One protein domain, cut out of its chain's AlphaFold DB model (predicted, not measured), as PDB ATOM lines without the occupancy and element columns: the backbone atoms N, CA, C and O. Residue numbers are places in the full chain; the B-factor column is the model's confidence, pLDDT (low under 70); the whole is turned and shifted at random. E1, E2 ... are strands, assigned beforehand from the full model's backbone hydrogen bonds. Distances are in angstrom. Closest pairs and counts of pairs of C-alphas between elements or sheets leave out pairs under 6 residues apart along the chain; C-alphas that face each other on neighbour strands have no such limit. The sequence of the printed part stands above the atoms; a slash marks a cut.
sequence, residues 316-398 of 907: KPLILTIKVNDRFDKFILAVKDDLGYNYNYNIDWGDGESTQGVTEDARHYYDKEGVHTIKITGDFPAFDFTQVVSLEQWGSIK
ATOM      1  N   LYS A 316       7.496  32.277 128.882       86.25
ATOM      2  CA  LYS A 316       6.200  31.660 129.140       86.25
ATOM      3  C   LYS A 316       6.080  30.458 128.212       86.25
ATOM      4  O   LYS A 316       6.201  30.640 126.998       86.25
ATOM      5  N   PRO A 317       5.838  29.255 128.747       91.88
ATOM      6  CA  PRO A 317       5.741  28.075 127.913       91.88
ATOM      7  C   PRO A 317       4.511  28.124 127.009       91.88
ATOM      8  O   PRO A 317       3.466  28.642 127.404       91.88
ATOM      9  N   LEU A 318       4.618  27.524 125.829       94.38
ATOM     10  CA  LEU A 318       3.468  26.978 125.116       94.38
ATOM     11  C   LEU A 318       2.911  25.826 125.959       94.38
ATOM     12  O   LEU A 318       3.670  24.934 126.335       94.38
ATOM     13  N   ILE A 319       1.621  25.862 126.289       95.19
ATOM     14  CA  ILE A 319       0.967  24.853 127.136       95.19
ATOM     15  C   ILE A 319      -0.101  24.139 126.316       95.19
ATOM     16  O   ILE A 319      -1.041  24.763 125.816       95.19
ATOM     17  N   LEU A 320       0.045  22.821 126.207       94.38
ATOM     18  CA  LEU A 320      -0.829  21.938 125.442       94.38
ATOM     19  C   LEU A 320      -1.247  20.758 126.313       94.38
ATOM     20  O   LEU A 320      -0.498  20.346 127.197       94.38
ATOM     21  N   THR A 321      -2.398  20.161 126.017       92.88
ATOM     22  CA  THR A 321      -2.729  18.830 126.527       92.88
ATOM     23  C   THR A 321      -2.775  17.809 125.403       92.88
ATOM     24  O   THR A 321      -3.226  18.096 124.292       92.88
ATOM     25  N   ILE A 322      -2.304  16.605 125.701       89.94
ATOM     26  CA  ILE A 322      -2.279  15.460 124.790       89.94
ATOM     27  C   ILE A 322      -2.990  14.282 125.454       89.94
ATOM     28  O   ILE A 322      -3.066  14.220 126.683       89.94
ATOM     29  N   LYS A 323      -3.518  13.347 124.663       86.31
ATOM     30  CA  LYS A 323      -4.130  12.119 125.182       86.31
ATOM     31  C   LYS A 323      -3.284  10.917 124.791       86.31
ATOM     32  O   LYS A 323      -3.070  10.678 123.608       86.31
ATOM     33  N   VAL A 324      -2.877  10.160 125.798       85.00
ATOM     34  CA  VAL A 324      -2.184   8.875 125.682       85.00
ATOM     35  C   VAL A 324      -3.238   7.787 125.879       85.00
ATOM     36  O   VAL A 324      -3.927   7.799 126.905       85.00
ATOM     37  N   ASN A 325      -3.432   6.916 124.883       79.75
ATOM     38  CA  ASN A 325      -4.541   5.955 124.886       79.75
ATOM     39  C   ASN A 325      -4.155   4.615 125.514       79.75
ATOM     40  O   ASN A 325      -5.022   4.007 126.128       79.75
ATOM     41  N   ASP A 326      -2.890   4.202 125.411       75.75
ATOM     42  CA  ASP A 326      -2.382   2.961 126.004       75.75
ATOM     43  C   ASP A 326      -1.128   3.192 126.867       75.75
ATOM     44  O   ASP A 326      -0.379   4.154 126.694       75.75
ATOM     45  N   ARG A 327      -0.854   2.292 127.822       64.50
ATOM     46  CA  ARG A 327       0.427   2.314 128.553       64.50
ATOM     47  C   ARG A 327       1.588   2.099 127.583       64.50
ATOM     48  O   ARG A 327       1.559   1.148 126.807       64.50
ATOM     49  N   PHE A 328       2.619   2.940 127.685       65.81
ATOM     50  CA  PHE A 328       3.763   2.992 126.766       65.81
ATOM     51  C   PHE A 328       3.426   3.463 125.342       65.81
ATOM     52  O   PHE A 328       4.227   3.248 124.428       65.81
ATOM     53  N   ASP A 329       2.287   4.140 125.144       69.50
ATOM     54  CA  ASP A 329       2.042   4.863 123.896       69.50
ATOM     55  C   ASP A 329       3.144   5.903 123.688       69.50
ATOM     56  O   ASP A 329       3.483   6.698 124.573       69.50
ATOM     57  N   LYS A 330       3.714   5.879 122.487       77.12
ATOM     58  CA  LYS A 330       4.789   6.777 122.096       77.12
ATOM     59  C   LYS A 330       4.191   8.073 121.572       77.12
ATOM     60  O   LYS A 330       3.643   8.094 120.470       77.12
ATOM     61  N   PHE A 331       4.377   9.162 122.310       82.56
ATOM     62  CA  PHE A 331       4.087  10.494 121.795       82.56
ATOM     63  C   PHE A 331       5.303  11.035 121.038       82.56
ATOM     64  O   PHE A 331       6.439  10.940 121.512       82.56
ATOM     65  N   ILE A 332       5.070  11.581 119.843       82.69
ATOM     66  CA  ILE A 332       6.111  12.187 119.011       82.69
ATOM     67  C   ILE A 332       5.778  13.662 118.854       82.69
ATOM     68  O   ILE A 332       4.791  14.020 118.216       82.69
ATOM     69  N   LEU A 333       6.630  14.512 119.419       83.75
ATOM     70  CA  LEU A 333       6.571  15.947 119.215       83.75
ATOM     71  C   LEU A 333       7.521  16.307 118.072       83.75
ATOM     72  O   LEU A 333       8.717  16.507 118.293       83.75
ATOM     73  N   ALA A 334       6.976  16.360 116.858       79.69
ATOM     74  CA  ALA A 334       7.734  16.704 115.663       79.69
ATOM     75  C   ALA A 334       7.653  18.205 115.360       79.69
ATOM     76  O   ALA A 334       6.561  18.786 115.308       79.69
ATOM     77  N   VAL A 335       8.808  18.823 115.113       78.69
ATOM     78  CA  VAL A 335       8.859  20.111 114.414       78.69
ATOM     79  C   VAL A 335       8.707  19.787 112.939       78.69
ATOM     80  O   VAL A 335       9.366  18.891 112.426       78.69
ATOM     81  N   LYS A 336       7.821  20.490 112.236       71.44
ATOM     82  CA  LYS A 336       7.611  20.259 110.803       71.44
ATOM     83  C   LYS A 336       8.849  20.726 110.015       71.44
ATOM     84  O   LYS A 336       8.913  21.878 109.588       71.44
ATOM     85  N   ASP A 337       9.845  19.844 109.908       58.91
ATOM     86  CA  ASP A 337      11.218  20.111 109.445       58.91
ATOM     87  C   ASP A 337      11.365  20.179 107.916       58.91
ATOM     88  O   ASP A 337      12.426  20.494 107.384       58.91
ATOM     89  N   ASP A 338      10.268  20.020 107.171       59.53
ATOM     90  CA  ASP A 338      10.211  20.207 105.713       59.53
ATOM     91  C   ASP A 338      10.683  21.616 105.252       59.53
ATOM     92  O   ASP A 338      10.757  21.896 104.055       59.53
ATOM     93  N   LEU A 339      10.945  22.528 106.198       63.97
ATOM     94  CA  LEU A 339      11.287  23.939 106.011       63.97
ATOM     95  C   LEU A 339      12.730  24.298 106.433       63.97
ATOM     96  O   LEU A 339      13.129  25.449 106.245       63.97
ATOM     97  N   GLY A 340      13.515  23.353 106.976       70.38
ATOM     98  CA  GLY A 340      14.939  23.547 107.295       70.38
ATOM     99  C   GLY A 340      15.215  24.594 108.380       70.38
ATOM    100  O   GLY A 340      16.157  25.384 108.271       70.38
ATOM    101  N   TYR A 341      14.365  24.666 109.404       78.75
ATOM    102  CA  TYR A 341      14.551  25.614 110.499       78.75
ATOM    103  C   TYR A 341      15.534  25.076 111.538       78.75
ATOM    104  O   TYR A 341      15.432  23.936 111.960       78.75
ATOM    105  N   ASN A 342      16.407  25.941 112.055       78.69
ATOM    106  CA  ASN A 342      17.106  25.647 113.305       78.69
ATOM    107  C   ASN A 342      16.140  25.851 114.479       78.69
ATOM    108  O   ASN A 342      15.489  26.903 114.562       78.69
ATOM    109  N   TYR A 343      16.073  24.868 115.373       84.56
ATOM    110  CA  TYR A 343      15.273  24.890 116.592       84.56
ATOM    111  C   TYR A 343      16.061  24.312 117.767       84.56
ATOM    112  O   TYR A 343      16.917  23.446 117.595       84.56
ATOM    113  N   ASN A 344      15.804  24.861 118.950       85.25
ATOM    114  CA  ASN A 344      16.408  24.453 120.211       85.25
ATOM    115  C   ASN A 344      15.416  24.779 121.324       85.25
ATOM    116  O   ASN A 344      15.234  25.945 121.691       85.25
ATOM    117  N   TYR A 345      14.736  23.753 121.815       88.81
ATOM    118  CA  TYR A 345      13.636  23.919 122.749       88.81
ATOM    119  C   TYR A 345      13.694  22.898 123.883       88.81
ATOM    120  O   TYR A 345      14.363  21.871 123.810       88.81
ATOM    121  N   ASN A 346      12.984  23.208 124.960       87.88
ATOM    122  CA  ASN A 346      12.870  22.368 126.140       87.88
ATOM    123  C   ASN A 346      11.411  21.962 126.327       87.88
ATOM    124  O   ASN A 346      10.510  22.780 126.120       87.88
ATOM    125  N   ILE A 347      11.197  20.725 126.763       92.38
ATOM    126  CA  ILE A 347       9.884  20.122 126.982       92.38
ATOM    127  C   ILE A 347       9.802  19.659 128.437       92.38
ATOM    128  O   ILE A 347      10.665  18.919 128.899       92.38
ATOM    129  N   ASP A 348       8.765  20.083 129.148       93.19
ATOM    130  CA  ASP A 348       8.268  19.446 130.374       93.19
ATOM    131  C   ASP A 348       7.084  18.565 129.959       93.19
ATOM    132  O   ASP A 348       6.093  19.076 129.427       93.19
ATOM    133  N   TRP A 349       7.224  17.247 130.130       91.75
ATOM    134  CA  TRP A 349       6.252  16.251 129.667       91.75
ATOM    135  C   TRP A 349       5.030  16.136 130.591       91.75
ATOM    136  O   TRP A 349       4.042  15.496 130.238       91.75
ATOM    137  N   GLY A 350       5.046  16.795 131.754       89.50
ATOM    138  CA  GLY A 350       3.904  16.833 132.669       89.50
ATOM    139  C   GLY A 350       3.725  15.588 133.540       89.50
ATOM    140  O   GLY A 350       2.787  15.541 134.334       89.50
ATOM    141  N   ASP A 351       4.626  14.610 133.441       88.81
ATOM    142  CA  ASP A 351       4.683  13.397 134.267       88.81
ATOM    143  C   ASP A 351       5.871  13.384 135.249       88.81
ATOM    144  O   ASP A 351       6.057  12.424 135.998       88.81
ATOM    145  N   GLY A 352       6.633  14.480 135.297       86.75
ATOM    146  CA  GLY A 352       7.842  14.630 136.107       86.75
ATOM    147  C   GLY A 352       9.136  14.529 135.300       86.75
ATOM    148  O   GLY A 352      10.191  14.874 135.837       86.75
ATOM    149  N   GLU A 353       9.072  14.131 134.026       89.62
ATOM    150  CA  GLU A 353      10.223  14.117 133.125       89.62
ATOM    151  C   GLU A 353      10.323  15.391 132.275       89.62
ATOM    152  O   GLU A 353       9.339  16.069 131.965       89.62
ATOM    153  N   SER A 354      11.551  15.737 131.880       89.94
ATOM    154  CA  SER A 354      11.803  16.857 130.975       89.94
ATOM    155  C   SER A 354      12.955  16.557 130.027       89.94
ATOM    156  O   SER A 354      13.927  15.898 130.400       89.94
ATOM    157  N   THR A 355      12.870  17.088 128.814       89.12
ATOM    158  CA  THR A 355      13.930  17.010 127.808       89.12
ATOM    159  C   THR A 355      14.407  18.419 127.492       89.12
ATOM    160  O   THR A 355      13.602  19.301 127.202       89.12
ATOM    161  N   GLN A 356      15.714  18.647 127.579       89.31
ATOM    162  CA  GLN A 356      16.328  19.956 127.353       89.31
ATOM    163  C   GLN A 356      17.128  19.938 126.051       89.31
ATOM    164  O   GLN A 356      17.712  18.913 125.705       89.31
ATOM    165  N   GLY A 357      17.216  21.081 125.373       84.94
ATOM    166  CA  GLY A 357      18.120  21.257 124.240       84.94
ATOM    167  C   GLY A 357      17.733  20.466 122.992       84.94
ATOM    168  O   GLY A 357      18.614  19.986 122.285       84.94
ATOM    169  N   VAL A 358      16.438  20.274 122.747       86.38
ATOM    170  CA  VAL A 358      15.933  19.446 121.649       86.38
ATOM    171  C   VAL A 358      16.180  20.128 120.304       86.38
ATOM    172  O   VAL A 358      15.698  21.237 120.072       86.38
ATOM    173  N   THR A 359      16.888  19.434 119.412       86.94
ATOM    174  CA  THR A 359      17.202  19.875 118.041       86.94
ATOM    175  C   THR A 359      16.744  18.875 116.969       86.94
ATOM    176  O   THR A 359      17.169  18.971 115.823       86.94
ATOM    177  N   GLU A 360      15.923  17.892 117.344       84.31
ATOM    178  CA  GLU A 360      15.294  16.896 116.463       84.31
ATOM    179  C   GLU A 360      13.884  16.551 116.984       84.31
ATOM    180  O   GLU A 360      13.459  17.085 118.007       84.31
ATOM    181  N   ASP A 361      13.155  15.648 116.324       84.69
ATOM    182  CA  ASP A 361      11.859  15.170 116.822       84.69
ATOM    183  C   ASP A 361      11.982  14.528 118.213       84.69
ATOM    184  O   ASP A 361      12.606  13.474 118.385       84.69
ATOM    185  N   ALA A 362      11.300  15.101 119.204       87.00
ATOM    186  CA  ALA A 362      11.295  14.560 120.556       87.00
ATOM    187  C   ALA A 362      10.293  13.410 120.708       87.00
ATOM    188  O   ALA A 362       9.176  13.442 120.184       87.00
ATOM    189  N   ARG A 363      10.690  12.384 121.463       89.06
ATOM    190  CA  ARG A 363       9.908  11.162 121.690       89.06
ATOM    191  C   ARG A 363       9.819  10.904 123.183       89.06
ATOM    192  O   ARG A 363      10.849  10.919 123.848       89.06
ATOM    193  N   HIS A 364       8.614  10.623 123.671       89.94
ATOM    194  CA  HIS A 364       8.377  10.318 125.081       89.94
ATOM    195  C   HIS A 364       7.387   9.169 125.253       89.94
ATOM    196  O   HIS A 364       6.473   9.007 124.439       89.94
ATOM    197  N   TYR A 365       7.588   8.373 126.302       89.00
ATOM    198  CA  TYR A 365       6.749   7.231 126.653       89.00
ATOM    199  C   TYR A 365       6.083   7.502 127.996       89.00
ATOM    200  O   TYR A 365       6.769   7.769 128.974       89.00
ATOM    201  N   TYR A 366       4.756   7.392 128.051       86.88
ATOM    202  CA  TYR A 366       4.009   7.617 129.286       86.88
ATOM    203  C   TYR A 366       3.649   6.295 129.973       86.88
ATOM    204  O   TYR A 366       3.045   5.398 129.376       86.88
ATOM    205  N   ASP A 367       3.944   6.210 131.271       83.75
ATOM    206  CA  ASP A 367       3.635   5.044 132.114       83.75
ATOM    207  C   ASP A 367       2.145   4.916 132.473       83.75
ATOM    208  O   ASP A 367       1.698   3.876 132.973       83.75
ATOM    209  N   LYS A 368       1.359   5.977 132.253       83.00
ATOM    210  CA  LYS A 368      -0.077   6.038 132.555       83.00
ATOM    211  C   LYS A 368      -0.865   6.566 131.362       83.00
ATOM    212  O   LYS A 368      -0.542   7.621 130.817       83.00
ATOM    213  N   GLU A 369      -1.938   5.856 131.024       84.75
ATOM    214  CA  GLU A 369      -2.969   6.353 130.110       84.75
ATOM    215  C   GLU A 369      -3.640   7.607 130.691       84.75
ATOM    216  O   GLU A 369      -3.737   7.771 131.912       84.75
ATOM    217  N   GLY A 370      -4.113   8.497 129.819       86.50
ATOM    218  CA  GLY A 370      -4.829   9.699 130.235       86.50
ATOM    219  C   GLY A 370      -4.409  10.965 129.499       86.50
ATOM    220  O   GLY A 370      -3.763  10.928 128.452       86.50
ATOM    221  N   VAL A 371      -4.851  12.101 130.040       88.75
ATOM    222  CA  VAL A 371      -4.542  13.431 129.510       88.75
ATOM    223  C   VAL A 371      -3.330  13.991 130.244       88.75
ATOM    224  O   VAL A 371      -3.369  14.138 131.464       88.75
ATOM    225  N   HIS A 372      -2.289  14.337 129.494       90.38
ATOM    226  CA  HIS A 372      -1.044  14.905 130.016       90.38
ATOM    227  C   HIS A 372      -0.887  16.343 129.538       90.38
ATOM    228  O   HIS A 372      -1.254  16.664 128.408       90.38
ATOM    229  N   THR A 373      -0.379  17.220 130.406       94.69
ATOM    230  CA  THR A 373      -0.142  18.635 130.081       94.69
ATOM    231  C   THR A 373       1.336  18.847 129.811       94.69
ATOM    232  O   THR A 373       2.132  18.792 130.743       94.69
ATOM    233  N   ILE A 374       1.687  19.143 128.564       94.25
ATOM    234  CA  ILE A 374       3.066  19.417 128.167       94.25
ATOM    235  C   ILE A 374       3.324  20.923 128.122       94.25
ATOM    236  O   ILE A 374       2.444  21.715 127.766       94.25
ATOM    237  N   LYS A 375       4.549  21.321 128.467       95.00
ATOM    238  CA  LYS A 375       5.005  22.713 128.396       95.00
ATOM    239  C   LYS A 375       6.261  22.805 127.551       95.00
ATOM    240  O   LYS A 375       7.242  22.123 127.827       95.00
ATOM    241  N   ILE A 376       6.247  23.686 126.558       93.44
ATOM    242  CA  ILE A 376       7.356  23.865 125.620       93.44
ATOM    243  C   ILE A 376       7.911  25.280 125.760       93.44
ATOM    244  O   ILE A 376       7.156  26.251 125.761       93.44
ATOM    245  N   THR A 377       9.230  25.409 125.879       91.06
ATOM    246  CA  THR A 377       9.940  26.699 125.931       91.06
ATOM    247  C   THR A 377      11.132  26.705 124.984       91.06
ATOM    248  O   THR A 377      11.654  25.645 124.659       91.06
ATOM    249  N   GLY A 378      11.606  27.883 124.577       86.50
ATOM    250  CA  GLY A 378      12.716  28.011 123.625       86.50
ATOM    251  C   GLY A 378      12.244  28.167 122.179       86.50
ATOM    252  O   GLY A 378      11.111  28.582 121.929       86.50
ATOM    253  N   ASP A 379      13.125  27.868 121.228       87.00
ATOM    254  CA  ASP A 379      12.891  28.109 119.806       87.00
ATOM    255  C   ASP A 379      12.142  26.929 119.177       87.00
ATOM    256  O   ASP A 379      12.756  25.936 118.788       87.00
ATOM    257  N   PHE A 380      10.814  27.050 119.067       89.00
ATOM    258  CA  PHE A 380       9.909  26.031 118.517       89.00
ATOM    259  C   PHE A 380       9.111  26.596 117.318       89.00
ATOM    260  O   PHE A 380       8.016  27.129 117.486       89.00
ATOM    261  N   PRO A 381       9.676  26.575 116.097       85.94
ATOM    262  CA  PRO A 381       9.273  27.473 115.008       85.94
ATOM    263  C   PRO A 381       8.005  27.068 114.239       85.94
ATOM    264  O   PRO A 381       7.421  27.916 113.557       85.94
ATOM    265  N   ALA A 382       7.608  25.795 114.290       86.31
ATOM    266  CA  ALA A 382       6.454  25.244 113.581       86.31
ATOM    267  C   ALA A 382       5.997  23.944 114.252       86.31
ATOM    268  O   ALA A 382       6.823  23.185 114.754       86.31
ATOM    269  N   PHE A 383       4.692  23.668 114.233       85.06
ATOM    270  CA  PHE A 383       4.129  22.513 114.927       85.06
ATOM    271  C   PHE A 383       2.865  21.980 114.250       85.06
ATOM    272  O   PHE A 383       2.066  22.756 113.718       85.06
ATOM    273  N   ASP A 384       2.677  20.659 114.293       79.81
ATOM    274  CA  ASP A 384       1.431  20.014 113.888       79.81
ATOM    275  C   ASP A 384       0.520  19.761 115.099       79.81
ATOM    276  O   ASP A 384       0.826  18.978 115.994       79.81
ATOM    277  N   PHE A 385      -0.646  20.407 115.097       82.50
ATOM    278  CA  PHE A 385      -1.632  20.314 116.172       82.50
ATOM    279  C   PHE A 385      -2.536  19.071 116.081       82.50
ATOM    280  O   PHE A 385      -3.437  18.925 116.905       82.50
ATOM    281  N   THR A 386      -2.333  18.171 115.110       74.69
ATOM    282  CA  THR A 386      -3.197  16.991 114.897       74.69
ATOM    283  C   THR A 386      -3.298  16.053 116.104       74.69
ATOM    284  O   THR A 386      -4.347  15.440 116.297       74.69
ATOM    285  N   GLN A 387      -2.251  15.951 116.929       76.00
ATOM    286  CA  GLN A 387      -2.215  15.075 118.112       76.00
ATOM    287  C   GLN A 387      -2.565  15.791 119.431       76.00
ATOM    288  O   GLN A 387      -2.469  15.201 120.508       76.00
ATOM    289  N   VAL A 388      -2.968  17.064 119.369       87.19
ATOM    290  CA  VAL A 388      -3.287  17.876 120.552       87.19
ATOM    291  C   VAL A 388      -4.772  17.776 120.900       87.19
ATOM    292  O   VAL A 388      -5.643  17.815 120.033       87.19
ATOM    293  N   VAL A 389      -5.068  17.690 122.197       89.38
ATOM    294  CA  VAL A 389      -6.430  17.661 122.752       89.38
ATOM    295  C   VAL A 389      -6.912  19.062 123.117       89.38
ATOM    296  O   VAL A 389      -8.044  19.431 122.788       89.38
ATOM    297  N   SER A 390      -6.063  19.861 123.768       92.94
ATOM    298  CA  SER A 390      -6.339  21.276 124.011       92.94
ATOM    299  C   SER A 390      -5.102  22.169 123.931       92.94
ATOM    300  O   SER A 390      -3.989  21.758 124.253       92.94
ATOM    301  N   LEU A 391      -5.323  23.411 123.499       93.75
ATOM    302  CA  LEU A 391      -4.354  24.502 123.534       93.75
ATOM    303  C   LEU A 391      -4.731  25.448 124.679       93.75
ATOM    304  O   LEU A 391      -5.756  26.132 124.611       93.75
ATOM    305  N   GLU A 392      -3.905  25.470 125.722       95.00
ATOM    306  CA  GLU A 392      -4.156  26.228 126.954       95.00
ATOM    307  C   GLU A 392      -3.462  27.594 126.952       95.00
ATOM    308  O   GLU A 392      -3.983  28.545 127.528       95.00
ATOM    309  N   GLN A 393      -2.298  27.712 126.306       94.31
ATOM    310  CA  GLN A 393      -1.531  28.960 126.243       94.31
ATOM    311  C   GLN A 393      -0.569  28.946 125.052       94.31
ATOM    312  O   GLN A 393       0.158  27.970 124.887       94.31
ATOM    313  N   TRP A 394      -0.507  30.025 124.267       93.06
ATOM    314  CA  TRP A 394       0.463  30.175 123.171       93.06
ATOM    315  C   TRP A 394       1.895  30.407 123.666       93.06
ATOM    316  O   TRP A 394       2.853  29.927 123.057       93.06
ATOM    317  N   GLY A 395       2.047  31.121 124.781       90.81
ATOM    318  CA  GLY A 395       3.337  31.380 125.409       90.81
ATOM    319  C   GLY A 395       4.168  32.421 124.660       90.81
ATOM    320  O   GLY A 395       3.648  33.306 123.989       90.81
ATOM    321  N   SER A 396       5.488  32.349 124.818       88.81
ATOM    322  CA  SER A 396       6.451  33.275 124.198       88.81
ATOM    323  C   SER A 396       7.094  32.723 122.921       88.81
ATOM    324  O   SER A 396       8.142  33.217 122.505       88.81
ATOM    325  N   ILE A 397       6.493  31.695 122.315       89.56
ATOM    326  CA  ILE A 397       7.003  31.073 121.092       89.56
ATOM    327  C   ILE A 397       6.860  32.042 119.916       89.56
ATOM    328  O   ILE A 397       5.765  32.528 119.627       89.56
ATOM    329  N   LYS A 398       7.978  32.287 119.225       89.69
ATOM    330  CA  LYS A 398       8.014  33.026 117.960       89.69
ATOM    331  C   LYS A 398       7.858  32.066 116.795       89.69
ATOM    332  O   LYS A 398       8.772  31.301 116.481       89.69
TER     333      LYS A 398
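What this domain is: This is residues 316 to 398 of the 907 residues of the protein "Chitinase" of hydrothermal vent metagenome (UniProt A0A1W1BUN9). A twisted sheet of five strands, E4, E3, E6, E1 and E7 from edge to edge, makes the main wall, and a small sheet of two short strands, E2 and E5, lies over one of its faces near the end of E1, so that the two sheets are only partly face to face. The link of residues 380 to 387 crosses on that same side from the end of E6 to the edge strand E7. The printed part has 83 residues with no named helix and seven named strands, E1 to E7 in order along the chain; both sheets are antiparallel. The class is all strand, though only 41 of the 83 residues are in named elements, under half. The whole is compact, with a radius of gyration of the C-alphas of 12.1 A and spans of 33 by 23 by 22 A.

How they stand to each other: E1, residues 318 to 324, is an inner strand. Its antiparallel neighbour on one side is E6, residues 370 to 379, with N 318 and O 376 2.8 A apart and N 322 and O 372 2.9 A apart, within hydrogen-bond range. On the other side of E1 is the edge strand E7, residues 388 to 393, antiparallel at 158 degrees, with N 389 and O 321 at 2.8 A. A tight link leads from E1 to E2, residues 330 to 333; their closest C-alphas, those of Val 324 and Phe 331, are 7.6 A apart. E2 is the antiparallel neighbour of E5, residues 362 to 365, with N 333 and O 362 at 2.9 A. E3, residues 344 to 348, is antiparallel to E6 at 152 degrees, with N 346 and O 377 at 2.8 A. E3 and the edge strand E4, residues 354 to 358, form a hairpin, with N 347 and O 355 at 2.8 A. E4 and E5 meet only through their link. Among the pairs that are apart are E1 and E5, and E2 and E6.

Where its parts are: E1 begins at C-alpha 318, (3.468, 26.978, 125.116), and is 19.0 A long. E2 measures 9.8 A, E3 14.0 A, E4 10.5 A and E5 10.6 A. E6, the longest, runs 27.6 A from C-alpha 370 at (-4.829, 9.699, 130.235). E7 is 12.6 A long and ends at C-alpha 393, (-1.531, 28.960, 126.243).

The domain as a whole: The two C-alphas farthest apart, those of Gly 340 and Lys 368, are 34.2 A from each other. The printed part has no cut and no long link. The mean pLDDT of the printed part is 85.3; residues 327 to 329 and 337 to 339 are under 70.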